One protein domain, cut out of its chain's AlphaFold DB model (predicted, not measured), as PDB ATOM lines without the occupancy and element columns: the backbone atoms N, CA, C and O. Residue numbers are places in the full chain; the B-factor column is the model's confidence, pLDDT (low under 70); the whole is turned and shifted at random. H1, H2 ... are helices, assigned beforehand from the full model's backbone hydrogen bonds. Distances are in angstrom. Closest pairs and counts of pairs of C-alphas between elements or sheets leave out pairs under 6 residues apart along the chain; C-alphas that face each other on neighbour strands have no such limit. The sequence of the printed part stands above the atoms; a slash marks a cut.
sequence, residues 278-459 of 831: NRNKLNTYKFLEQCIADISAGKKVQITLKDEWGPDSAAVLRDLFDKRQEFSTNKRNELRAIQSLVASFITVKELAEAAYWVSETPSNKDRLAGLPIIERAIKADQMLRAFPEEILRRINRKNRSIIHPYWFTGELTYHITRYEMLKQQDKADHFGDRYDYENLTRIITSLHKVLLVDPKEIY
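AT A GLANCE: This is residues 278 to 459 of the 831 residues of the protein "SIR2 family protein" of Mucilaginibacter sp. 14171R-50 (UniProt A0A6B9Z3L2). A long helix, H10, is the core of one half of this domain, with H4 and H6 packed along it and H9 packed on it near its first end; at H10's last end, H3 ties this half to a loose bundle of H1, H2 and H3. The short H11 packs on residues 332 to 336 of H3, H7 runs crosswise to H10 near H10's last end, and the helices that touch mostly cross rather than line up. The printed part has 182 residues with eleven named helices, H1 to H11 in order along the chain, and no named strand, and its class is all helix. The whole is compact, with a radius of gyration of the C-alphas of 17.0 A, and spans 48 by 40 by 26 A along its main axes.

IN THESE COORDINATES: H1, residues 278 to 296, begins at C-alpha 278 (37.132, -22.857, -17.269) and is 26.7 A long from first to last C-alpha. H2 is residues 313 to 325, 19.0 A, and H3 is residues 331 to 345, 21.7 A. H4, residues 348 to 360, measures 18.5 A, and H5 is the short run 365 to 369. H6, residues 373 to 384, is 16.0 A long, H7, residues 389 to 398, is 14.3 A long, and H8 is residues 405 to 408. H9, residues 413 to 424, measures 17.0 A. H10, residues 434 to 452, is 26.8 A long, from C-alpha 434 at (38.769, 2.980, 13.805) to C-alpha 452 at (39.980, 9.843, -12.107). H11, residues 455 to 458, ends at C-alpha 458 (50.559, 10.902, -16.673).

HOW THE PARTS SIT: H1, H2 and H3 form a bundle, a group of helices side by side. H1 touches H3 with residues 292 to 296 alone; the closest C-alphas, of Ile 295 and Ala 337, are 6.1 A apart, and the helices run opposite ways at a steep tilt of 42 degrees. H2 is close to H3 but not clearly touching, with the C-alphas of Phe 321 and Ile 338 closest at 7.5 A, and they run opposite ways at a shallow tilt of 8 degrees. H3 touches H10 with residues 339 to 343 alone, closest at the C-alphas of Gln 339 and Leu 451, 5.3 A. H10 is the hub, touching H3, H4, H6 and H9. H4 touches H10, closest at the C-alphas of Leu 351 and His 448, 5.8 A, opposite ways at a shallow tilt of 32 degrees, only just short of steep. H6 touches H10, closest at the C-alphas of Ala 377 and Ile 444, 5.4 A, the same way at a steep tilt of 44 degrees. H9 touches H10 with residues 415 to 416 alone, closest at the C-alphas of His 415 and Asp 436, 6.0 A. H11 touches H3, closest at the C-alphas of Arg 332 and Pro 455, 5.3 A, and only just touches H7, with 3 pairs of C-alphas within 8 A and those of Ile 395 and Ile 458 closest at 6.2 A. H5 is close to H4 but not clearly touching, with the C-alphas of Val 358 and Leu 368 closest at 7.5 A. H8 is close to H10 but not clearly touching, with the C-alphas of Trp 407 and Ile 443 closest at 7.1 A. H1 and H10 are apart. Every O i to N i+4 pair is within hydrogen-bond range in H1, H5, H6, H7, H9 and H10, against 8 of 9 in H2, 10 of 11 in H3 and 8 of 9 in H4; H8 and H11 are too short for such a pair.

THE WHOLE: The two C-alphas farthest apart, of Thr 329 and Asp 366, are 49.9 A from each other. The printed part has no cut. The link from H1 to H2, residues 297 to 312, is long, and its C-alphas lie 13 to 24 A from the mean of all C-alphas. The mean pLDDT of the printed part is 74.5, and 67 residues are under 70, namely residues 278 to 331, 333, 337, 361 to 370 and 459.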
ATOM      1  N   ASN A 278      36.147 -23.280 -16.276       59.47
ATOM      2  CA  ASN A 278      37.132 -22.857 -17.269       59.47
ATOM      3  C   ASN A 278      36.502 -22.326 -18.558       59.47
ATOM      4  O   ASN A 278      37.077 -21.436 -19.188       59.47
ATOM      5  N   ARG A 279      35.292 -22.779 -18.917       62.50
ATOM      6  CA  ARG A 279      34.499 -22.164 -19.993       62.50
ATOM      7  C   ARG A 279      34.206 -20.691 -19.684       62.50
ATOM      8  O   ARG A 279      34.367 -19.852 -20.565       62.50
ATOM      9  N   ASN A 280      33.864 -20.363 -18.436       57.84
ATOM     10  CA  ASN A 280      33.612 -18.979 -18.024       57.84
ATOM     11  C   ASN A 280      34.891 -18.131 -18.029       57.84
ATOM     12  O   ASN A 280      34.885 -17.051 -18.614       57.84
ATOM     13  N   LYS A 281      36.009 -18.637 -17.484       59.03
ATOM     14  CA  LYS A 281      37.312 -17.941 -17.535       59.03
ATOM     15  C   LYS A 281      37.752 -17.624 -18.967       59.03
ATOM     16  O   LYS A 281      38.119 -16.487 -19.259       59.03
ATOM     17  N   LEU A 282      37.673 -18.606 -19.865       60.88
ATOM     18  CA  LEU A 282      38.085 -18.451 -21.262       60.88
ATOM     19  C   LEU A 282      37.184 -17.471 -22.031       60.88
ATOM     20  O   LEU A 282      37.680 -16.656 -22.808       60.88
ATOM     21  N   ASN A 283      35.870 -17.518 -21.801       63.06
ATOM     22  CA  ASN A 283      34.925 -16.586 -22.418       63.06
ATOM     23  C   ASN A 283      35.143 -15.149 -21.931       63.06
ATOM     24  O   ASN A 283      35.150 -14.224 -22.744       63.06
ATOM     25  N   THR A 284      35.350 -14.965 -20.623       58.91
ATOM     26  CA  THR A 284      35.681 -13.663 -20.034       58.91
ATOM     27  C   THR A 284      36.966 -13.113 -20.636       58.91
ATOM     28  O   THR A 284      37.002 -11.953 -21.032       58.91
ATOM     29  N   TYR A 285      37.991 -13.950 -20.791       59.31
ATOM     30  CA  TYR A 285      39.244 -13.535 -21.406       59.31
ATOM     31  C   TYR A 285      39.074 -13.039 -22.850       59.31
ATOM     32  O   TYR A 285      39.439 -11.904 -23.155       59.31
ATOM     33  N   LYS A 286      38.448 -13.843 -23.721       64.06
ATOM     34  CA  LYS A 286      38.221 -13.469 -25.132       64.06
ATOM     35  C   LYS A 286      37.407 -12.185 -25.266       64.06
ATOM     36  O   LYS A 286      37.682 -11.350 -26.126       64.06
ATOM     37  N   PHE A 287      36.406 -12.015 -24.406       65.31
ATOM     38  CA  PHE A 287      35.621 -10.788 -24.355       65.31
ATOM     39  C   PHE A 287      36.493  -9.576 -23.990       65.31
ATOM     40  O   PHE A 287      36.413  -8.539 -24.652       65.31
ATOM     41  N   LEU A 288      37.354  -9.712 -22.979       62.00
ATOM     42  CA  LEU A 288      38.241  -8.645 -22.522       62.00
ATOM     43  C   LEU A 288      39.308  -8.263 -23.549       62.00
ATOM     44  O   LEU A 288      39.523  -7.069 -23.765       62.00
ATOM     45  N   GLU A 289      39.927  -9.234 -24.225       62.47
ATOM     46  CA  GLU A 289      40.854  -8.963 -25.333       62.47
ATOM     47  C   GLU A 289      40.185  -8.140 -26.431       62.47
ATOM     48  O   GLU A 289      40.735  -7.134 -26.885       62.47
ATOM     49  N   GLN A 290      38.969  -8.529 -26.823       66.44
ATOM     50  CA  GLN A 290      38.218  -7.821 -27.849       66.44
ATOM     51  C   GLN A 290      37.881  -6.390 -27.408       66.44
ATOM     52  O   GLN A 290      38.090  -5.446 -28.174       66.44
ATOM     53  N   CYS A 291      37.425  -6.204 -26.163       60.22
ATOM     54  CA  CYS A 291      37.180  -4.874 -25.602       60.22
ATOM     55  C   CYS A 291      38.437  -4.004 -25.647       60.22
ATOM     56  O   CYS A 291      38.374  -2.832 -26.015       60.22
ATOM     57  N   ILE A 292      39.590  -4.571 -25.305       57.69
ATOM     58  CA  ILE A 292      40.850  -3.841 -25.326       57.69
ATOM     59  C   ILE A 292      41.267  -3.500 -26.745       57.69
ATOM     60  O   ILE A 292      41.608  -2.343 -26.987       57.69
ATOM     61  N   ALA A 293      41.205  -4.437 -27.689       62.25
ATOM     62  CA  ALA A 293      41.500  -4.174 -29.097       62.25
ATOM     63  C   ALA A 293      40.615  -3.042 -29.652       62.25
ATOM     64  O   ALA A 293      41.109  -2.124 -30.311       62.25
ATOM     65  N   ASP A 294      39.325  -3.042 -29.315       60.44
ATOM     66  CA  ASP A 294      38.385  -2.003 -29.731       60.44
ATOM     67  C   ASP A 294      38.688  -0.637 -29.088       60.44
ATOM     68  O   ASP A 294      38.716   0.370 -29.801       60.44
ATOM     69  N   ILE A 295      39.001  -0.582 -27.787       55.75
ATOM     70  CA  ILE A 295      39.423   0.665 -27.117       55.75
ATOM     71  C   ILE A 295      40.744   1.180 -27.707       55.75
ATOM     72  O   ILE A 295      40.903   2.382 -27.929       55.75
ATOM     73  N   SER A 296      41.684   0.280 -28.006       54.38
ATOM     74  CA  SER A 296      42.966   0.596 -28.652       54.38
ATOM     75  C   SER A 296      42.764   1.261 -30.008       54.38
ATOM     76  O   SER A 296      43.481   2.198 -30.351       54.38
ATOM     77  N   ALA A 297      41.764   0.798 -30.759       58.50
ATOM     78  CA  ALA A 297      41.355   1.356 -32.040       58.50
ATOM     79  C   ALA A 297      40.508   2.640 -31.900       58.50
ATOM     80  O   ALA A 297      39.984   3.142 -32.893       58.50
ATOM     81  N   GLY A 298      40.347   3.176 -30.683       48.41
ATOM     82  CA  GLY A 298      39.589   4.397 -30.407       48.41
ATOM     83  C   GLY A 298      38.070   4.214 -30.406       48.41
ATOM     84  O   GLY A 298      37.336   5.206 -30.406       48.41
ATOM     85  N   LYS A 299      37.568   2.973 -30.406       58.22
ATOM     86  CA  LYS A 299      36.129   2.710 -30.324       58.22
ATOM     87  C   LYS A 299      35.647   2.886 -28.886       58.22
ATOM     88  O   LYS A 299      36.315   2.498 -27.929       58.22
ATOM     89  N   LYS A 300      34.441   3.436 -28.728       50.44
ATOM     90  CA  LYS A 300      33.733   3.394 -27.444       50.44
ATOM     91  C   LYS A 300      33.223   1.974 -27.226       50.44
ATOM     92  O   LYS A 300      32.367   1.516 -27.976       50.44
ATOM     93  N   VAL A 301      33.732   1.309 -26.197       54.06
ATOM     94  CA  VAL A 301      33.257  -0.010 -25.780       54.06
ATOM     95  C   VAL A 301      32.418   0.164 -24.526       54.06
ATOM     96  O   VAL A 301      32.880   0.731 -23.538       54.06
ATOM     97  N   GLN A 302      31.173  -0.297 -24.574       51.06
ATOM     98  CA  GLN A 302      30.304  -0.352 -23.408       51.06
ATOM     99  C   GLN A 302      30.329  -1.788 -22.884       51.06
ATOM    100  O   GLN A 302      29.814  -2.696 -23.531       51.06
ATOM    101  N   ILE A 303      30.981  -1.997 -21.742       54.81
ATOM    102  CA  ILE A 303      31.063  -3.313 -21.107       54.81
ATOM    103  C   ILE A 303      29.841  -3.469 -20.209       54.81
ATOM    104  O   ILE A 303      29.705  -2.772 -19.206       54.81
ATOM    105  N   THR A 304      28.931  -4.365 -20.581       46.78
ATOM    106  CA  THR A 304      27.854  -4.809 -19.694       46.78
ATOM    107  C   THR A 304      28.321  -6.082 -19.009       46.78
ATOM    108  O   THR A 304      28.477  -7.115 -19.663       46.78
ATOM    109  N   LEU A 305      28.589  -5.999 -17.707       44.97
ATOM    110  CA  LEU A 305      28.946  -7.172 -16.920       44.97
ATOM    111  C   LEU A 305      27.791  -8.179 -16.950       44.97
ATOM    112  O   LEU A 305      26.634  -7.815 -16.749       44.97
ATOM    113  N   LYS A 306      28.118  -9.450 -17.191       47.72
ATOM    114  CA  LYS A 306      27.262 -10.560 -16.766       47.72
ATOM    115  C   LYS A 306      27.652 -10.893 -15.329       47.72
ATOM    116  O   LYS A 306      28.843 -10.913 -15.033       47.72
ATOM    117  N   ASP A 307      26.687 -11.213 -14.474       40.84
ATOM    118  CA  ASP A 307      26.884 -11.553 -13.050       40.84
ATOM    119  C   ASP A 307      27.822 -12.765 -12.788       40.84
ATOM    120  O   ASP A 307      28.083 -13.130 -11.648       40.84
ATOM    121  N   GLU A 308      28.361 -13.393 -13.837       45.78
ATOM    122  CA  GLU A 308      29.155 -14.630 -13.811       45.78
ATOM    123  C   GLU A 308      30.681 -14.414 -13.695       45.78
ATOM    124  O   GLU A 308      31.455 -15.372 -13.776       45.78
ATOM    125  N   TRP A 309      31.152 -13.174 -13.528       52.69
ATOM    126  CA  TRP A 309      32.586 -12.873 -13.458       52.69
ATOM    127  C   TRP A 309      33.106 -13.194 -12.050       52.69
ATOM    128  O   TRP A 309      32.986 -12.401 -11.119       52.69
ATOM    129  N   GLY A 310      33.624 -14.414 -11.895       50.34
ATOM    130  CA  GLY A 310      34.055 -14.983 -10.620       50.34
ATOM    131  C   GLY A 310      35.280 -14.311  -9.964       50.34
ATOM    132  O   GLY A 310      35.847 -13.353 -10.501       50.34
ATOM    133  N   PRO A 311      35.725 -14.845  -8.808       43.94
ATOM    134  CA  PRO A 311      36.779 -14.269  -7.958       43.94
ATOM    135  C   PRO A 311      38.156 -14.077  -8.629       43.94
ATOM    136  O   PRO A 311      38.967 -13.309  -8.122       43.94
ATOM    137  N   ASP A 312      38.404 -14.684  -9.794       56.97
ATOM    138  CA  ASP A 312      39.675 -14.582 -10.535       56.97
ATOM    139  C   ASP A 312      39.751 -13.399 -11.521       56.97
ATOM    140  O   ASP A 312      40.743 -13.239 -12.233       56.97
ATOM    141  N   SER A 313      38.735 -12.532 -11.577       63.16
ATOM    142  CA  SER A 313      38.668 -11.436 -12.560       63.16
ATOM    143  C   SER A 313      39.868 -10.478 -12.498       63.16
ATOM    144  O   SER A 313      40.355 -10.033 -13.533       63.16
ATOM    145  N   ALA A 314      40.397 -10.196 -11.303       63.62
ATOM    146  CA  ALA A 314      41.583  -9.351 -11.138       63.62
ATOM    147  C   ALA A 314      42.865  -9.994 -11.696       63.62
ATOM    148  O   ALA A 314      43.733  -9.289 -12.209       63.62
ATOM    149  N   ALA A 315      42.980 -11.324 -11.620       62.06
ATOM    150  CA  ALA A 315      44.109 -12.060 -12.185       62.06
ATOM    151  C   ALA A 315      44.052 -12.070 -13.720       62.06
ATOM    152  O   ALA A 315      45.074 -11.850 -14.366       62.06
ATOM    153  N   VAL A 316      42.847 -12.233 -14.285       62.47
ATOM    154  CA  VAL A 316      42.608 -12.138 -15.735       62.47
ATOM    155  C   VAL A 316      42.962 -10.746 -16.258       62.47
ATOM    156  O   VAL A 316      43.642 -10.623 -17.271       62.47
ATOM    157  N   LEU A 317      42.539  -9.690 -15.554       67.06
ATOM    158  CA  LEU A 317      42.866  -8.312 -15.924       67.06
ATOM    159  C   LEU A 317      44.367  -8.030 -15.896       67.06
ATOM    160  O   LEU A 317      44.876  -7.427 -16.835       67.06
ATOM    161  N   ARG A 318      45.058  -8.459 -14.831       67.31
ATOM    162  CA  ARG A 318      46.491  -8.198 -14.660       67.31
ATOM    163  C   ARG A 318      47.290  -8.668 -15.861       67.31
ATOM    164  O   ARG A 318      48.001  -7.888 -16.478       67.31
ATOM    165  N   ASP A 319      47.131  -9.927 -16.222       59.34
ATOM    166  CA  ASP A 319      47.966 -10.510 -17.267       59.34
ATOM    167  C   ASP A 319      47.622 -10.016 -18.668       59.34
ATOM    168  O   ASP A 319      48.515  -9.855 -19.498       59.34
ATOM    169  N   LEU A 320      46.365  -9.657 -18.920       62.25
ATOM    170  CA  LEU A 320      46.031  -9.022 -20.186       62.25
ATOM    171  C   LEU A 320      46.537  -7.576 -20.289       62.25
ATOM    172  O   LEU A 320      46.769  -7.096 -21.400       62.25
ATOM    173  N   PHE A 321      46.792  -6.898 -19.167       65.25
ATOM    174  CA  PHE A 321      47.550  -5.647 -19.186       65.25
ATOM    175  C   PHE A 321      49.056  -5.880 -19.362       65.25
ATOM    176  O   PHE A 321      49.653  -5.216 -20.210       65.25
ATOM    177  N   ASP A 322      49.649  -6.845 -18.655       59.94
ATOM    178  CA  ASP A 322      51.086  -7.153 -18.745       59.94
ATOM    179  C   ASP A 322      51.504  -7.520 -20.182       59.94
ATOM    180  O   ASP A 322      52.484  -6.993 -20.708       59.94
ATOM    181  N   LYS A 323      50.710  -8.338 -20.887       52.09
ATOM    182  CA  LYS A 323      50.989  -8.716 -22.285       52.09
ATOM    183  C   LYS A 323      50.910  -7.567 -23.282       52.09
ATOM    184  O   LYS A 323      51.544  -7.607 -24.334       52.09
ATOM    185  N   ARG A 324      50.098  -6.547 -23.002       53.44
ATOM    186  CA  ARG A 324      49.913  -5.421 -23.925       53.44
ATOM    187  C   ARG A 324      51.026  -4.385 -23.797       53.44
ATOM    188  O   ARG A 324      51.334  -3.715 -24.789       53.44
ATOM    189  N   GLN A 325      51.657  -4.310 -22.627       49.53
ATOM    190  CA  GLN A 325      52.798  -3.439 -22.377       49.53
ATOM    191  C   GLN A 325      53.956  -3.716 -23.356       49.53
ATOM    192  O   GLN A 325      54.648  -2.783 -23.764       49.53
ATOM    193  N   GLU A 326      54.112  -4.963 -23.819       39.09
ATOM    194  CA  GLU A 326      55.132  -5.351 -24.809       39.09
ATOM    195  C   GLU A 326      54.869  -4.821 -26.236       39.09
ATOM    196  O   GLU A 326      55.796  -4.768 -27.043       39.09
ATOM    197  N   PHE A 327      53.646  -4.376 -26.564       31.09
ATOM    198  CA  PHE A 327      53.247  -4.035 -27.945       31.09
ATOM    199  C   PHE A 327      52.633  -2.634 -28.128       31.09
ATOM    200  O   PHE A 327      52.376  -2.208 -29.258       31.09
ATOM    201  N   SER A 328      52.369  -1.896 -27.048       39.09
ATOM    202  CA  SER A 328      51.653  -0.615 -27.099       39.09
ATOM    203  C   SER A 328      52.594   0.587 -27.250       39.09
ATOM    204  O   SER A 328      53.329   0.960 -26.341       39.09
ATOM    205  N   THR A 329      52.518   1.277 -28.392       47.72
ATOM    206  CA  THR A 329      53.235   2.546 -28.637       47.72
ATOM    207  C   THR A 329      52.507   3.782 -28.089       47.72
ATOM    208  O   THR A 329      53.055   4.882 -28.132       47.72
ATOM    209  N   ASN A 330      51.282   3.647 -27.554       66.00
ATOM    210  CA  ASN A 330      50.458   4.774 -27.091       66.00
ATOM    211  C   ASN A 330      49.966   4.585 -25.644       66.00
ATOM    212  O   ASN A 330      48.801   4.260 -25.389       66.00
ATOM    213  N   LYS A 331      50.865   4.868 -24.692       69.69
ATOM    214  CA  LYS A 331      50.651   4.714 -23.241       69.69
ATOM    215  C   LYS A 331      49.432   5.485 -22.695       69.69
ATOM    216  O   LYS A 331      48.799   5.045 -21.739       69.69
ATOM    217  N   ARG A 332      49.027   6.600 -23.331       74.88
ATOM    218  CA  ARG A 332      47.800   7.348 -22.967       74.88
ATOM    219  C   ARG A 332      46.543   6.514 -23.169       74.88
ATOM    220  O   ARG A 332      45.682   6.458 -22.293       74.88
ATOM    221  N   ASN A 333      46.414   5.913 -24.348       66.12
ATOM    222  CA  ASN A 333      45.238   5.121 -24.700       66.12
ATOM    223  C   ASN A 333      45.201   3.808 -23.917       66.12
ATOM    224  O   ASN A 333      44.124   3.306 -23.609       66.12
ATOM    225  N   GLU A 334      46.367   3.283 -23.563       72.69
ATOM    226  CA  GLU A 334      46.502   2.122 -22.694       72.69
ATOM    227  C   GLU A 334      46.003   2.396 -21.274       72.69
ATOM    228  O   GLU A 334      45.087   1.708 -20.828       72.69
ATOM    229  N   LEU A 335      46.481   3.456 -20.608       81.38
ATOM    230  CA  LEU A 335      45.969   3.827 -19.284       81.38
ATOM    231  C   LEU A 335      44.460   4.120 -19.318       81.38
ATOM    232  O   LEU A 335      43.736   3.646 -18.444       81.38
ATOM    233  N   ARG A 336      43.953   4.802 -20.359       78.31
ATOM    234  CA  ARG A 336      42.498   4.992 -20.542       78.31
ATOM    235  C   ARG A 336      41.743   3.671 -20.642       78.31
ATOM    236  O   ARG A 336      40.654   3.556 -20.081       78.31
ATOM    237  N   ALA A 337      42.285   2.698 -21.374       69.19
ATOM    238  CA  ALA A 337      41.663   1.389 -21.534       69.19
ATOM    239  C   ALA A 337      41.599   0.644 -20.201       69.19
ATOM    240  O   ALA A 337      40.535   0.150 -19.836       69.19
ATOM    241  N   ILE A 338      42.704   0.642 -19.452       79.75
ATOM    242  CA  ILE A 338      42.796   0.022 -18.127       79.75
ATOM    243  C   ILE A 338      41.794   0.670 -17.165       79.75
ATOM    244  O   ILE A 338      40.992  -0.031 -16.554       79.75
ATOM    245  N   GLN A 339      41.782   2.006 -17.076       85.00
ATOM    246  CA  GLN A 339      40.845   2.748 -16.225       85.00
ATOM    247  C   GLN A 339      39.389   2.454 -16.593       85.00
ATOM    248  O   GLN A 339      38.579   2.188 -15.710       85.00
ATOM    249  N   SER A 340      39.055   2.465 -17.887       74.75
ATOM    250  CA  SER A 340      37.692   2.181 -18.359       74.75
ATOM    251  C   SER A 340      37.263   0.760 -18.009       74.75
ATOM    252  O   SER A 340      36.122   0.532 -17.608       74.75
ATOM    253  N   LEU A 341      38.186  -0.192 -18.135       72.56
ATOM    254  CA  LEU A 341      37.923  -1.584 -17.836       72.56
ATOM    255  C   LEU A 341      37.741  -1.805 -16.332       72.56
ATOM    256  O   LEU A 341      36.740  -2.386 -15.928       72.56
ATOM    257  N   VAL A 342      38.623  -1.269 -15.492       82.31
ATOM    258  CA  VAL A 342      38.489  -1.364 -14.030       82.31
ATOM    259  C   VAL A 342      37.235  -0.641 -13.524       82.31
ATOM    260  O   VAL A 342      36.527  -1.171 -12.667       82.31
ATOM    261  N   ALA A 343      36.893   0.514 -14.101       82.38
ATOM    262  CA  ALA A 343      35.671   1.248 -13.772       82.38
ATOM    263  C   ALA A 343      34.381   0.481 -14.123       82.38
ATOM    264  O   ALA A 343      33.319   0.819 -13.599       82.38
ATOM    265  N   SER A 344      34.455  -0.551 -14.976       72.88
ATOM    266  CA  SER A 344      33.322  -1.451 -15.223       72.88
ATOM    267  C   SER A 344      33.062  -2.401 -14.050       72.88
ATOM    268  O   SER A 344      31.912  -2.753 -13.815       72.88
ATOM    269  N   PHE A 345      34.094  -2.760 -13.275       74.12
ATOM    270  CA  PHE A 345      33.975  -3.651 -12.117       74.12
ATOM    271  C   PHE A 345      33.527  -2.929 -10.861       74.12
ATOM    272  O   PHE A 345      32.742  -3.478 -10.090       74.12
ATOM    273  N   ILE A 346      34.065  -1.741 -10.610       81.56
ATOM    274  CA  ILE A 346      33.721  -0.924  -9.452       81.56
ATOM    275  C   ILE A 346      33.635   0.527  -9.904       81.56
ATOM    276  O   ILE A 346      34.589   1.097 -10.434       81.56
ATOM    277  N   THR A 347      32.458   1.117  -9.742       83.75
ATOM    278  CA  THR A 347      32.198   2.444 -10.290       83.75
ATOM    279  C   THR A 347      32.870   3.519  -9.441       83.75
ATOM    280  O   THR A 347      32.979   3.417  -8.217       83.75
ATOM    281  N   VAL A 348      33.249   4.624 -10.087       86.12
ATOM    282  CA  VAL A 348      33.754   5.828  -9.405       86.12
ATOM    283  C   VAL A 348      32.769   6.298  -8.323       86.12
ATOM    284  O   VAL A 348      33.185   6.700  -7.240       86.12
ATOM    285  N   LYS A 349      31.458   6.170  -8.574       86.38
ATOM    286  CA  LYS A 349      30.401   6.524  -7.619       86.38
ATOM    287  C   LYS A 349      30.425   5.641  -6.366       86.38
ATOM    288  O   LYS A 349      30.385   6.175  -5.263       86.38
ATOM    289  N   GLU A 350      30.527   4.319  -6.513       85.88
ATOM    290  CA  GLU A 350      30.603   3.392  -5.371       85.88
ATOM    291  C   GLU A 350      31.848   3.637  -4.509       85.88
ATOM    292  O   GLU A 350      31.782   3.565  -3.278       85.88
ATOM    293  N   LEU A 351      32.982   3.952  -5.142       88.94
ATOM    294  CA  LEU A 351      34.211   4.302  -4.429       88.94
ATOM    295  C   LEU A 351      34.062   5.628  -3.670       88.94
ATOM    296  O   LEU A 351      34.435   5.708  -2.500       88.94
ATOM    297  N   ALA A 352      33.477   6.647  -4.309       87.31
ATOM    298  CA  ALA A 352      33.228   7.948  -3.692       87.31
ATOM    299  C   ALA A 352      32.262   7.851  -2.499       87.31
ATOM    300  O   ALA A 352      32.528   8.431  -1.448       87.31
ATOM    301  N   GLU A 353      31.177   7.080  -2.628       87.25
ATOM    302  CA  GLU A 353      30.230   6.819  -1.536       87.25
ATOM    303  C   GLU A 353      30.913   6.156  -0.336       87.25
ATOM    304  O   GLU A 353      30.709   6.578   0.801       87.25
ATOM    305  N   ALA A 354      31.756   5.147  -0.576       83.44
ATOM    306  CA  ALA A 354      32.447   4.452   0.506       83.44
ATOM    307  C   ALA A 354      33.472   5.346   1.215       83.44
ATOM    308  O   ALA A 354      33.571   5.308   2.442       83.44
ATOM    309  N   ALA A 355      34.190   6.185   0.462       80.44
ATOM    310  CA  ALA A 355      35.090   7.178   1.039       80.44
ATOM    311  C   ALA A 355      34.330   8.213   1.892       80.44
ATOM    312  O   ALA A 355      34.780   8.562   2.984       80.44
ATOM    313  N   TYR A 356      33.154   8.652   1.429       83.19
ATOM    314  CA  TYR A 356      32.300   9.603   2.142       83.19
ATOM    315  C   TYR A 356      31.756   9.049   3.469       83.19
ATOM    316  O   TYR A 356      31.758   9.740   4.488       83.19
ATOM    317  N   TRP A 357      31.328   7.783   3.501       76.75
ATOM    318  CA  TRP A 357      30.797   7.174   4.727       76.75
ATOM    319  C   TRP A 357      31.801   7.184   5.883       76.75
ATOM    320  O   TRP A 357      31.422   7.430   7.031       76.75
ATOM    321  N   VAL A 358      33.083   6.971   5.580       71.69
ATOM    322  CA  VAL A 358      34.145   6.968   6.591       71.69
ATOM    323  C   VAL A 358      34.531   8.386   7.015       71.69
ATOM    324  O   VAL A 358      34.816   8.595   8.196       71.69
ATOM    325  N   SER A 359      34.467   9.377   6.117       71.56
ATOM    326  CA  SER A 359      34.708  10.779   6.496       71.56
ATOM    327  C   SER A 359      33.625  11.350   7.417       71.56
ATOM    328  O   SER A 359      33.946  12.121   8.315       71.56
ATOM    329  N   GLU A 360      32.361  10.954   7.232       71.81
ATOM    330  CA  GLU A 360      31.231  11.435   8.049       71.81
ATOM    331  C   GLU A 360      31.050  10.667   9.361       71.81
ATOM    332  O   GLU A 360      30.459  11.175  10.315       71.81
ATOM    333  N   THR A 361      31.565   9.437   9.438       67.75
ATOM    334  CA  THR A 361      31.387   8.579  10.617       67.75
ATOM    335  C   THR A 361      32.721   8.038  11.157       67.75
ATOM    336  O   THR A 361      32.868   6.824  11.302       67.75
ATOM    337  N   PRO A 362      33.708   8.887  11.525       56.84
ATOM    338  CA  PRO A 362      35.069   8.425  11.832       56.84
ATOM    339  C   PRO A 362      35.188   7.600  13.124       56.84
ATOM    340  O   PRO A 362      36.247   7.047  13.407       56.84
ATOM    341  N   SER A 363      34.149   7.578  13.963       58.84
ATOM    342  CA  SER A 363      34.218   7.113  15.355       58.84
ATOM    343  C   SER A 363      33.109   6.140  15.770       58.84
ATOM    344  O   SER A 363      33.072   5.744  16.933       58.84
ATOM    345  N   ASN A 364      32.225   5.716  14.858       67.31
ATOM    346  CA  ASN A 364      31.133   4.791  15.183       67.31
ATOM    347  C   ASN A 364      31.259   3.479  14.390       67.31
ATOM    348  O   ASN A 364      30.723   3.350  13.288       67.31
ATOM    349  N   LYS A 365      31.976   2.513  14.983       66.50
ATOM    350  CA  LYS A 365      32.198   1.158  14.447       66.50
ATOM    351  C   LYS A 365      30.889   0.472  14.042       66.50
ATOM    352  O   LYS A 365      30.829  -0.128  12.972       66.50
ATOM    353  N   ASP A 366      29.842   0.612  14.851       69.06
ATOM    354  CA  ASP A 366      28.565  -0.081  14.644       69.06
ATOM    355  C   ASP A 366      27.816   0.440  13.409       69.06
ATOM    356  O   ASP A 366      27.160  -0.325  12.704       69.06
ATOM    357  N   ARG A 367      27.962   1.733  13.088       68.12
ATOM    358  CA  ARG A 367      27.412   2.313  11.849       68.12
ATOM    359  C   ARG A 367      28.175   1.884  10.598       68.12
ATOM    360  O   ARG A 367      27.559   1.737   9.549       68.12
ATOM    361  N   LEU A 368      29.493   1.696  10.698       69.00
ATOM    362  CA  LEU A 368      30.332   1.277   9.570       69.00
ATOM    363  C   LEU A 368      30.206  -0.226   9.277       69.00
ATOM    364  O   LEU A 368      30.272  -0.618   8.115       69.00
ATOM    365  N   ALA A 369      29.961  -1.052  10.300       66.50
ATOM    366  CA  ALA A 369      29.819  -2.505  10.168       66.50
ATOM    367  C   ALA A 369      28.616  -2.940   9.305       66.50
ATOM    368  O   ALA A 369      28.651  -4.010   8.706       66.50
ATOM    369  N   GLY A 370      27.567  -2.115   9.213       65.88
ATOM    370  CA  GLY A 370      26.397  -2.368   8.360       65.88
ATOM    371  C   GLY A 370      26.554  -1.928   6.898       65.88
ATOM    372  O   GLY A 370      25.624  -2.095   6.112       65.88
ATOM    373  N   LEU A 371      27.694  -1.336   6.527       74.88
ATOM    374  CA  LEU A 371      27.964  -0.832   5.182       74.88
ATOM    375  C   LEU A 371      28.920  -1.772   4.431       74.88
ATOM    376  O   LEU A 371      29.815  -2.356   5.046       74.88
ATOM    377  N   PRO A 372      28.836  -1.867   3.090       84.25
ATOM    378  CA  PRO A 372      29.693  -2.743   2.283       84.25
ATOM    379  C   PRO A 372      31.129  -2.194   2.116       84.25
ATOM    380  O   PRO A 372      31.735  -2.311   1.053       84.25
ATOM    381  N   ILE A 373      31.693  -1.546   3.142       85.56
ATOM    382  CA  ILE A 373      33.015  -0.899   3.091       85.56
ATOM    383  C   ILE A 373      34.119  -1.939   2.931       85.56
ATOM    384  O   ILE A 373      35.012  -1.760   2.108       85.56
ATOM    385  N   ILE A 374      34.051  -3.034   3.691       85.69
ATOM    386  CA  ILE A 374      35.068  -4.089   3.654       85.69
ATOM    387  C   ILE A 374      35.076  -4.767   2.280       85.69
ATOM    388  O   ILE A 374      36.128  -4.891   1.663       85.69
ATOM    389  N   GLU A 375      33.900  -5.114   1.752       85.88
ATOM    390  CA  GLU A 375      33.756  -5.707   0.416       85.88
ATOM    391  C   GLU A 375      34.266  -4.767  -0.684       85.88
ATOM    392  O   GLU A 375      35.008  -5.190  -1.574       85.88
ATOM    393  N   ARG A 376      33.941  -3.468  -0.595       88.38
ATOM    394  CA  ARG A 376      34.447  -2.450  -1.526       88.38
ATOM    395  C   ARG A 376      35.961  -2.270  -1.414       88.38
ATOM    396  O   ARG A 376      36.604  -2.086  -2.442       88.38
ATOM    397  N   ALA A 377      36.540  -2.351  -0.218       89.00
ATOM    398  CA  ALA A 377      37.985  -2.254  -0.016       89.00
ATOM    399  C   ALA A 377      38.734  -3.478  -0.557       89.00
ATOM    400  O   ALA A 377      39.746  -3.303  -1.230       89.00
ATOM    401  N   ILE A 378      38.213  -4.691  -0.338       87.75
ATOM    402  CA  ILE A 378      38.746  -5.931  -0.930       87.75
ATOM    403  C   ILE A 378      38.747  -5.815  -2.453       87.75
ATOM    404  O   ILE A 378      39.776  -6.012  -3.099       87.75
ATOM    405  N   LYS A 379      37.608  -5.422  -3.033       87.06
ATOM    406  CA  LYS A 379      37.480  -5.241  -4.480       87.06
ATOM    407  C   LYS A 379      38.405  -4.137  -4.997       87.06
ATOM    408  O   LYS A 379      39.019  -4.303  -6.046       87.06
ATOM    409  N   ALA A 380      38.551  -3.035  -4.261       90.69
ATOM    410  CA  ALA A 380      39.453  -1.952  -4.634       90.69
ATOM    411  C   ALA A 380      40.929  -2.380  -4.615       90.69
ATOM    412  O   ALA A 380      41.662  -2.047  -5.546       90.69
ATOM    413  N   ASP A 381      41.360  -3.147  -3.608       91.31
ATOM    414  CA  ASP A 381      42.717  -3.705  -3.544       91.31
ATOM    415  C   ASP A 381      42.972  -4.661  -4.712       91.31
ATOM    416  O   ASP A 381      43.969  -4.519  -5.416       91.31
ATOM    417  N   GLN A 382      42.035  -5.573  -4.988       87.06
ATOM    418  CA  GLN A 382      42.115  -6.487  -6.129       87.06
ATOM    419  C   GLN A 382      42.252  -5.737  -7.460       87.06
ATOM    420  O   GLN A 382      43.086  -6.101  -8.287       87.06
ATOM    421  N   MET A 383      41.465  -4.675  -7.657       89.44
ATOM    422  CA  MET A 383      41.507  -3.856  -8.869       89.44
ATOM    423  C   MET A 383      42.784  -3.020  -8.975       89.44
ATOM    424  O   MET A 383      43.346  -2.937 -10.061       89.44
ATOM    425  N   LEU A 384      43.294  -2.444  -7.880       90.94
ATOM    426  CA  LEU A 384      44.608  -1.788  -7.883       90.94
ATOM    427  C   LEU A 384      45.699  -2.787  -8.263       90.94
ATOM    428  O   LEU A 384      46.480  -2.527  -9.167       90.94
ATOM    429  N   ARG A 385      45.699  -3.974  -7.650       87.00
ATOM    430  CA  ARG A 385      46.644  -5.042  -7.990       87.00
ATOM    431  C   ARG A 385      46.472  -5.564  -9.414       87.00
ATOM    432  O   ARG A 385      47.324  -6.327  -9.854       87.00
ATOM    433  N   ALA A 386      45.376  -5.255 -10.102       82.12
ATOM    434  CA  ALA A 386      45.209  -5.616 -11.500       82.12
ATOM    435  C   ALA A 386      45.984  -4.671 -12.427       82.12
ATOM    436  O   ALA A 386      46.418  -5.123 -13.470       82.12
ATOM    437  N   PHE A 387      46.202  -3.399 -12.071       86.12
ATOM    438  CA  PHE A 387      47.021  -2.503 -12.897       86.12
ATOM    439  C   PHE A 387      48.480  -2.991 -12.969       86.12
ATOM    440  O   PHE A 387      49.012  -3.426 -11.942       86.12
ATOM    441  N   PRO A 388      49.169  -2.816 -14.116       78.56
ATOM    442  CA  PRO A 388      50.617  -2.969 -14.185       78.56
ATOM    443  C   PRO A 388      51.300  -2.064 -13.162       78.56
ATOM    444  O   PRO A 388      51.016  -0.861 -13.072       78.56
ATOM    445  N   GLU A 389      52.221  -2.634 -12.392       79.50
ATOM    446  CA  GLU A 389      52.872  -1.929 -11.287       79.50
ATOM    447  C   GLU A 389      53.643  -0.689 -11.772       79.50
ATOM    448  O   GLU A 389      53.611   0.350 -11.111       79.50
ATOM    449  N   GLU A 390      54.251  -0.745 -12.966       71.31
ATOM    450  CA  GLU A 390      54.933   0.398 -13.595       71.31
ATOM    451  C   GLU A 390      54.000   1.607 -13.757       71.31
ATOM    452  O   GLU A 390      54.384   2.741 -13.455       71.31
ATOM    453  N   ILE A 391      52.756   1.375 -14.184       81.75
ATOM    454  CA  ILE A 391      51.763   2.432 -14.393       81.75
ATOM    455  C   ILE A 391      51.392   3.071 -13.054       81.75
ATOM    456  O   ILE A 391      51.416   4.298 -12.929       81.75
ATOM    457  N   LEU A 392      51.101   2.259 -12.031       87.12
ATOM    458  CA  LEU A 392      50.773   2.765 -10.695       87.12
ATOM    459  C   LEU A 392      51.934   3.543 -10.078       87.12
ATOM    460  O   LEU A 392      51.732   4.622  -9.517       87.12
ATOM    461  N   ARG A 393      53.162   3.032 -10.210       80.44
ATOM    462  CA  ARG A 393      54.367   3.714  -9.729       80.44
ATOM    463  C   ARG A 393      54.571   5.040 -10.449       80.44
ATOM    464  O   ARG A 393      54.843   6.039  -9.786       80.44
ATOM    465  N   ARG A 394      54.364   5.098 -11.769       77.88
ATOM    466  CA  ARG A 394      54.439   6.352 -12.536       77.88
ATOM    467  C   ARG A 394      53.385   7.364 -12.083       77.88
ATOM    468  O   ARG A 394      53.734   8.521 -11.850       77.88
ATOM    469  N   ILE A 395      52.132   6.936 -11.904       84.06
ATOM    470  CA  ILE A 395      51.053   7.775 -11.355       84.06
ATOM    471  C   ILE A 395      51.468   8.350  -9.994       84.06
ATOM    472  O   ILE A 395      51.380   9.559  -9.777       84.06
ATOM    473  N   ASN A 396      51.983   7.502  -9.103       83.00
ATOM    474  CA  ASN A 396      52.392   7.917  -7.765       83.00
ATOM    475  C   ASN A 396      53.617   8.852  -7.767       83.00
ATOM    476  O   ASN A 396      53.698   9.768  -6.950       83.00
ATOM    477  N   ARG A 397      54.564   8.673  -8.699       74.12
ATOM    478  CA  ARG A 397      55.707   9.590  -8.877       74.12
ATOM    479  C   ARG A 397      55.256  10.975  -9.341       74.12
ATOM    480  O   ARG A 397      55.765  11.970  -8.832       74.12
ATOM    481  N   LYS A 398      54.289  11.045 -10.264       73.12
ATOM    482  CA  LYS A 398      53.708  12.311 -10.750       73.12
ATOM    483  C   LYS A 398      52.922  13.031  -9.664       73.12
ATOM    484  O   LYS A 398      52.995  14.251  -9.559       73.12
ATOM    485  N   ASN A 399      52.179  12.280  -8.855       80.56
ATOM    486  CA  ASN A 399      51.427  12.833  -7.744       80.56
ATOM    487  C   ASN A 399      51.303  11.810  -6.606       80.56
ATOM    488  O   ASN A 399      50.431  10.937  -6.614       80.56
ATOM    489  N   ARG A 400      52.135  11.999  -5.572       81.56
ATOM    490  CA  ARG A 400      52.215  11.127  -4.385       81.56
ATOM    491  C   ARG A 400      50.932  11.074  -3.552       81.56
ATOM    492  O   ARG A 400      50.831  10.280  -2.624       81.56
ATOM    493  N   SER A 401      49.960  11.944  -3.834       86.19
ATOM    494  CA  SER A 401      48.667  11.955  -3.143       86.19
ATOM    495  C   SER A 401      47.617  11.049  -3.795       86.19
ATOM    496  O   SER A 401      46.533  10.884  -3.222       86.19
ATOM    497  N   ILE A 402      47.899  10.490  -4.983       91.31
ATOM    498  CA  ILE A 402      46.962   9.625  -5.712       91.31
ATOM    499  C   ILE A 402      46.898   8.241  -5.072       91.31
ATOM    500  O   ILE A 402      45.803   7.796  -4.744       91.31
ATOM    501  N   ILE A 403      48.046   7.594  -4.856       93.12
ATOM    502  CA  ILE A 403      48.133   6.260  -4.251       93.12
ATOM    503  C   ILE A 403      48.836   6.384  -2.905       93.12
ATOM    504  O   ILE A 403      49.909   6.971  -2.804       93.12
ATOM    505  N   HIS A 404      48.246   5.828  -1.852       92.62
ATOM    506  CA  HIS A 404      48.872   5.874  -0.536       92.62
ATOM    507  C   HIS A 404      50.174   5.033  -0.512       92.62
ATOM    508  O   HIS A 404      50.120   3.860  -0.883       92.62
ATOM    509  N   PRO A 405      51.324   5.547  -0.023       85.56
ATOM    510  CA  PRO A 405      52.613   4.835  -0.068       85.56
ATOM    511  C   PRO A 405      52.593   3.442   0.576       85.56
ATOM    512  O   PRO A 405      53.118   2.486   0.015       85.56
ATOM    513  N   TYR A 406      51.901   3.304   1.709       89.38
ATOM    514  CA  TYR A 406      51.744   2.030   2.431       89.38
ATOM    515  C   TYR A 406      50.959   0.949   1.674       89.38
ATOM    516  O   TYR A 406      50.886  -0.195   2.118       89.38
ATOM    517  N   TRP A 407      50.347   1.286   0.537       92.56
ATOM    518  CA  TRP A 407      49.801   0.266  -0.347       92.56
ATOM    519  C   TRP A 407      50.926  -0.536  -1.021       92.56
ATOM    520  O   TRP A 407      50.879  -1.763  -1.023       92.56
ATOM    521  N   PHE A 408      51.982   0.136  -1.502       83.69
ATOM    522  CA  PHE A 408      53.123  -0.518  -2.161       83.69
ATOM    523  C   PHE A 408      53.929  -1.408  -1.208       83.69
ATOM    524  O   PHE A 408      54.474  -2.421  -1.638       83.69
ATOM    525  N   THR A 409      53.984  -1.066   0.082       83.81
ATOM    526  CA  THR A 409      54.675  -1.873   1.106       83.81
ATOM    527  C   THR A 409      53.837  -3.050   1.618       83.81
ATOM    528  O   THR A 409      54.334  -3.871   2.384       83.81
ATOM    529  N   GLY A 410      52.566  -3.153   1.208       84.50
ATOM    530  CA  GLY A 410      51.628  -4.177   1.677       84.50
ATOM    531  C   GLY A 410      51.013  -3.901   3.056       84.50
ATOM    532  O   GLY A 410      50.126  -4.642   3.478       84.50
ATOM    533  N   GLU A 411      51.413  -2.822   3.732       86.94
ATOM    534  CA  GLU A 411      50.899  -2.435   5.052       86.94
ATOM    535  C   GLU A 411      49.388  -2.176   5.048       86.94
ATOM    536  O   GLU A 411      48.691  -2.588   5.973       86.94
ATOM    537  N   LEU A 412      48.841  -1.546   4.003       88.81
ATOM    538  CA  LEU A 412      47.388  -1.352   3.926       88.81
ATOM    539  C   LEU A 412      46.644  -2.673   3.687       88.81
ATOM    540  O   LEU A 412      45.589  -2.903   4.281       88.81
ATOM    541  N   THR A 413      47.192  -3.560   2.852       85.75
ATOM    542  CA  THR A 413      46.559  -4.847   2.526       85.75
ATOM    543  C   THR A 413      46.519  -5.792   3.727       85.75
ATOM    544  O   THR A 413      45.604  -6.607   3.821       85.75
ATOM    545  N   TYR A 414      47.422  -5.637   4.701       89.19
ATOM    546  CA  TYR A 414      47.372  -6.382   5.962       89.19
ATOM    547  C   TYR A 414      45.991  -6.319   6.640       89.19
ATOM    548  O   TYR A 414      45.522  -7.324   7.173       89.19
ATOM    549  N   HIS A 415      45.295  -5.179   6.570       89.44
ATOM    550  CA  HIS A 415      43.957  -5.033   7.154       89.44
ATOM    551  C   HIS A 415      42.901  -5.890   6.442       89.44
ATOM    552  O   HIS A 415      42.010  -6.429   7.096       89.44
ATOM    553  N   ILE A 416      43.026  -6.087   5.128       88.19
ATOM    554  CA  ILE A 416      42.173  -7.014   4.373       88.19
ATOM    555  C   ILE A 416      42.468  -8.454   4.797       88.19
ATOM    556  O   ILE A 416      41.554  -9.184   5.182       88.19
ATOM    557  N   THR A 417      43.743  -8.846   4.811       86.94
ATOM    558  CA  THR A 417      44.156 -10.201   5.201       86.94
ATOM    559  C   THR A 417      43.723 -10.540   6.629       86.94
ATOM    560  O   THR A 417      43.231 -11.635   6.893       86.94
ATOM    561  N   ARG A 418      43.838  -9.585   7.560       87.69
ATOM    562  CA  ARG A 418      43.372  -9.729   8.945       87.69
ATOM    563  C   ARG A 418      41.865  -9.985   9.016       87.69
ATOM    564  O   ARG A 418      41.445 -10.854   9.780       87.69
ATOM    565  N   TYR A 419      41.056  -9.259   8.241       87.62
ATOM    566  CA  TYR A 419      39.613  -9.499   8.170       87.62
ATOM    567  C   TYR A 419      39.299 -10.914   7.670       87.62
ATOM    568  O   TYR A 419      38.517 -11.628   8.295       87.62
ATOM    569  N   GLU A 420      39.939 -11.346   6.581       84.06
ATOM    570  CA  GLU A 420      39.734 -12.680   6.005       84.06
ATOM    571  C   GLU A 420      40.121 -13.795   6.987       84.06
ATOM    572  O   GLU A 420      39.365 -14.754   7.157       84.06
ATOM    573  N   MET A 421      41.242 -13.640   7.699       86.69
ATOM    574  CA  MET A 421      41.665 -14.567   8.755       86.69
ATOM    575  C   MET A 421      40.641 -14.652   9.893       86.69
ATOM    576  O   MET A 421      40.296 -15.749  10.331       86.69
ATOM    577  N   LEU A 422      40.129 -13.513  10.367       86.31
ATOM    578  CA  LEU A 422      39.101 -13.485  11.412       86.31
ATOM    579  C   LEU A 422      37.791 -14.116  10.932       86.31
ATOM    580  O   LEU A 422      37.148 -14.833  11.696       86.31
ATOM    581  N   LYS A 423      37.417 -13.905   9.667       84.88
ATOM    582  CA  LYS A 423      36.236 -14.516   9.051       84.88
ATOM    583  C   LYS A 423      36.352 -16.041   8.966       84.88
ATOM    584  O   LYS A 423      35.395 -16.731   9.292       84.88
ATOM    585  N   GLN A 424      37.518 -16.577   8.599       85.00
ATOM    586  CA  GLN A 424      37.766 -18.030   8.578       85.00
ATOM    587  C   GLN A 424      37.684 -18.677   9.967       85.00
ATOM    588  O   GLN A 424      37.370 -19.858  10.084       85.00
ATOM    589  N   GLN A 425      37.966 -17.909  11.018       87.62
ATOM    590  CA  GLN A 425      37.894 -18.356  12.410       87.62
ATOM    591  C   GLN A 425      36.527 -18.100  13.063       87.62
ATOM    592  O   GLN A 425      36.418 -18.257  14.278       87.62
ATOM    593  N   ASP A 426      35.522 -17.672  12.291       84.38
ATOM    594  CA  ASP A 426      34.192 -17.280  12.779       84.38
ATOM    595  C   ASP A 426      34.244 -16.166  13.852       84.38
ATOM    596  O   ASP A 426      33.492 -16.134  14.823       84.38
ATOM    597  N   LYS A 427      35.206 -15.243  13.703       84.81
ATOM    598  CA  LYS A 427      35.509 -14.133  14.628       84.81
ATOM    599  C   LYS A 427      35.479 -12.763  13.947       84.81
ATOM    600  O   LYS A 427      36.115 -11.826  14.431       84.81
ATOM    601  N   ALA A 428      34.751 -12.625  12.840       77.88
ATOM    602  CA  ALA A 428      34.694 -11.385  12.059       77.88
ATOM    603  C   ALA A 428      34.292 -10.150  12.895       77.88
ATOM    604  O   ALA A 428      34.805  -9.062  12.647       77.88
ATOM    605  N   ASP A 429      33.487 -10.322  13.948       76.06
ATOM    606  CA  ASP A 429      33.059  -9.246  14.863       76.06
ATOM    607  C   ASP A 429      34.224  -8.549  15.599       76.06
ATOM    608  O   ASP A 429      34.119  -7.400  16.049       76.06
ATOM    609  N   HIS A 430      35.377  -9.220  15.695       78.81
ATOM    610  CA  HIS A 430      36.597  -8.671  16.293       78.81
ATOM    611  C   HIS A 430      37.338  -7.711  15.348       78.81
ATOM    612  O   HIS A 430      38.271  -7.031  15.781       78.81
ATOM    613  N   PHE A 431      36.940  -7.636  14.076       80.44
ATOM    614  CA  PHE A 431      37.487  -6.704  13.094       80.44
ATOM    615  C   PHE A 431      36.813  -5.327  13.184       80.44
ATOM    616  O   PHE A 431      35.666  -5.215  13.623       80.44
ATOM    617  N   GLY A 432      37.503  -4.270  12.749       70.00
ATOM    618  CA  GLY A 432      36.877  -2.971  12.506       70.00
ATOM    619  C   GLY A 432      37.031  -1.982  13.653       70.00
ATOM    620  O   GLY A 432      36.076  -1.292  14.003       70.00
ATOM    621  N   ASP A 433      38.208  -1.899  14.271       77.56
ATOM    622  CA  ASP A 433      38.521  -0.682  15.023       77.56
ATOM    623  C   ASP A 433      38.608   0.534  14.067       77.56
ATOM    624  O   ASP A 433      38.568   0.405  12.838       77.56
ATOM    625  N   ARG A 434      38.681   1.752  14.619       76.25
ATOM    626  CA  ARG A 434      38.769   2.980  13.805       76.25
ATOM    627  C   ARG A 434      39.936   2.932  12.812       76.25
ATOM    628  O   ARG A 434      39.819   3.455  11.706       76.25
ATOM    629  N   TYR A 435      41.045   2.324  13.216       81.50
ATOM    630  CA  TYR A 435      42.267   2.266  12.432       81.50
ATOM    631  C   TYR A 435      42.128   1.304  11.241       81.50
ATOM    632  O   TYR A 435      42.556   1.637  10.137       81.50
ATOM    633  N   ASP A 436      41.447   0.167  11.414       84.69
ATOM    634  CA  ASP A 436      41.117  -0.757  10.323       84.69
ATOM    635  C   ASP A 436      40.302  -0.054   9.221       84.69
ATOM    636  O   ASP A 436      40.689  -0.075   8.051       84.69
ATOM    637  N   TYR A 437      39.207   0.629   9.579       83.75
ATOM    638  CA  TYR A 437      38.352   1.312   8.596       83.75
ATOM    639  C   TYR A 437      39.054   2.479   7.891       83.75
ATOM    640  O   TYR A 437      38.829   2.708   6.697       83.75
ATOM    641  N   GLU A 438      39.932   3.201   8.589       83.12
ATOM    642  CA  GLU A 438      40.738   4.260   7.983       83.12
ATOM    643  C   GLU A 438      41.679   3.696   6.906       83.12
ATOM    644  O   GLU A 438      41.747   4.230   5.796       83.12
ATOM    645  N   ASN A 439      42.350   2.572   7.180       89.44
ATOM    646  CA  ASN A 439      43.251   1.945   6.213       89.44
ATOM    647  C   ASN A 439      42.512   1.323   5.020       89.44
ATOM    648  O   ASN A 439      42.951   1.505   3.883       89.44
ATOM    649  N   LEU A 440      41.346   0.702   5.232       89.44
ATOM    650  CA  LEU A 440      40.476   0.255   4.133       89.44
ATOM    651  C   LEU A 440      40.047   1.427   3.232       89.44
ATOM    652  O   LEU A 440      40.033   1.314   2.006       89.44
ATOM    653  N   THR A 441      39.780   2.594   3.822       87.44
ATOM    654  CA  THR A 441      39.414   3.808   3.075       87.44
ATOM    655  C   THR A 441      40.570   4.360   2.253       87.44
ATOM    656  O   THR A 441      40.352   4.862   1.148       87.44
ATOM    657  N   ARG A 442      41.813   4.248   2.741       91.25
ATOM    658  CA  ARG A 442      43.011   4.637   1.978       91.25
ATOM    659  C   ARG A 442      43.163   3.797   0.709       91.25
ATOM    660  O   ARG A 442      43.523   4.355  -0.329       91.25
ATOM    661  N   ILE A 443      42.820   2.509   0.755       93.31
ATOM    662  CA  ILE A 443      42.797   1.626  -0.425       93.31
ATOM    663  C   ILE A 443      41.713   2.082  -1.413       93.31
ATOM    664  O   ILE A 443      42.015   2.353  -2.575       93.31
ATOM    665  N   ILE A 444      40.472   2.248  -0.939       92.62
ATOM    666  CA  ILE A 444      39.330   2.698  -1.759       92.62
ATOM    667  C   ILE A 444      39.636   4.039  -2.437       92.62
ATOM    668  O   ILE A 444      39.449   4.198  -3.644       92.62
ATOM    669  N   THR A 445      40.150   4.998  -1.668       92.25
ATOM    670  CA  THR A 445      40.488   6.340  -2.157       92.25
ATOM    671  C   THR A 445      41.631   6.297  -3.167       92.25
ATOM    672  O   THR A 445      41.610   7.067  -4.127       92.25
ATOM    673  N   SER A 446      42.605   5.399  -2.986       95.38
ATOM    674  CA  SER A 446      43.704   5.229  -3.942       95.38
ATOM    675  C   SER A 446      43.173   4.777  -5.302       95.38
ATOM    676  O   SER A 446      43.463   5.420  -6.308       95.38
ATOM    677  N   LEU A 447      42.311   3.751  -5.342       95.12
ATOM    678  CA  LEU A 447      41.689   3.325  -6.598       95.12
ATOM    679  C   LEU A 447      40.820   4.428  -7.208       95.12
ATOM    680  O   LEU A 447      40.904   4.685  -8.405       95.12
ATOM    681  N   HIS A 448      40.015   5.107  -6.388       94.44
ATOM    682  CA  HIS A 448      39.152   6.195  -6.844       94.44
ATOM    683  C   HIS A 448      39.945   7.278  -7.583       94.44
ATOM    684  O   HIS A 448      39.580   7.674  -8.687       94.44
ATOM    685  N   LYS A 449      41.067   7.718  -7.002       94.12
ATOM    686  CA  LYS A 449      41.934   8.728  -7.614       94.12
ATOM    687  C   LYS A 449      42.654   8.194  -8.856       94.12
ATOM    688  O   LYS A 449      42.771   8.930  -9.832       94.12
ATOM    689  N   VAL A 450      43.077   6.925  -8.865       95.44
ATOM    690  CA  VAL A 450      43.659   6.275 -10.056       95.44
ATOM    691  C   VAL A 450      42.662   6.227 -11.218       95.44
ATOM    692  O   VAL A 450      43.060   6.439 -12.358       95.44
ATOM    693  N   LEU A 451      41.372   6.000 -10.963       92.50
ATOM    694  CA  LEU A 451      40.343   6.003 -12.013       92.50
ATOM    695  C   LEU A 451      39.994   7.405 -12.532       92.50
ATOM    696  O   LEU A 451      39.452   7.522 -13.629       92.50
ATOM    697  N   LEU A 452      40.293   8.454 -11.763       90.88
ATOM    698  CA  LEU A 452      39.980   9.843 -12.107       90.88
ATOM    699  C   LEU A 452      41.143  10.616 -12.737       90.88
ATOM    700  O   LEU A 452      40.897  11.667 -13.326       90.88
ATOM    701  N   VAL A 453      42.387  10.142 -12.614       90.00
ATOM    702  CA  VAL A 453      43.541  10.851 -13.183       90.00
ATOM    703  C   VAL A 453      43.440  10.889 -14.708       90.00
ATOM    704  O   VAL A 453      43.249   9.846 -15.338       90.00
ATOM    705  N   ASP A 454      43.559  12.071 -15.322       84.69
ATOM    706  CA  ASP A 454      43.567  12.167 -16.785       84.69
ATOM    707  C   ASP A 454      44.871  11.542 -17.301       84.69
ATOM    708  O   ASP A 454      45.958  11.984 -16.922       84.69
ATOM    709  N   PRO A 455      44.825  10.554 -18.212       82.94
ATOM    710  CA  PRO A 455      46.042   9.970 -18.771       82.94
ATOM    711  C   PRO A 455      46.959  10.972 -19.471       82.94
ATOM    712  O   PRO A 455      48.142  10.684 -19.644       82.94
ATOM    713  N   LYS A 456      46.456  12.161 -19.836       74.19
ATOM    714  CA  LYS A 456      47.279  13.280 -20.322       74.19
ATOM    715  C   LYS A 456      48.196  13.886 -19.252       74.19
ATOM    716  O   LYS A 456      49.229  14.436 -19.620       74.19
ATOM    717  N   GLU A 457      47.829  13.804 -17.973       75.62
ATOM    718  CA  GLU A 457      48.655  14.247 -16.838       75.62
ATOM    719  C   GLU A 457      49.792  13.254 -16.551       75.62
ATOM    720  O   GLU A 457      50.856  13.632 -16.057       75.62
ATOM    721  N   ILE A 458      49.587  11.980 -16.900       75.19
ATOM    722  CA  ILE A 458      50.559  10.902 -16.673       75.19
ATOM    723  C   ILE A 458      51.524  10.742 -17.853       75.19
ATOM    724  O   ILE A 458      52.728  10.577 -17.640       75.19
ATOM    725  N   TYR A 459      51.002  10.825 -19.079       69.12
ATOM    726  CA  TYR A 459      51.744  10.664 -20.330       69.12
ATOM    727  C   TYR A 459      51.509  11.885 -21.231       69.12
ATOM    728  O   TYR A 459      50.357  12.243 -21.483       69.12
TER     729      TYR A 459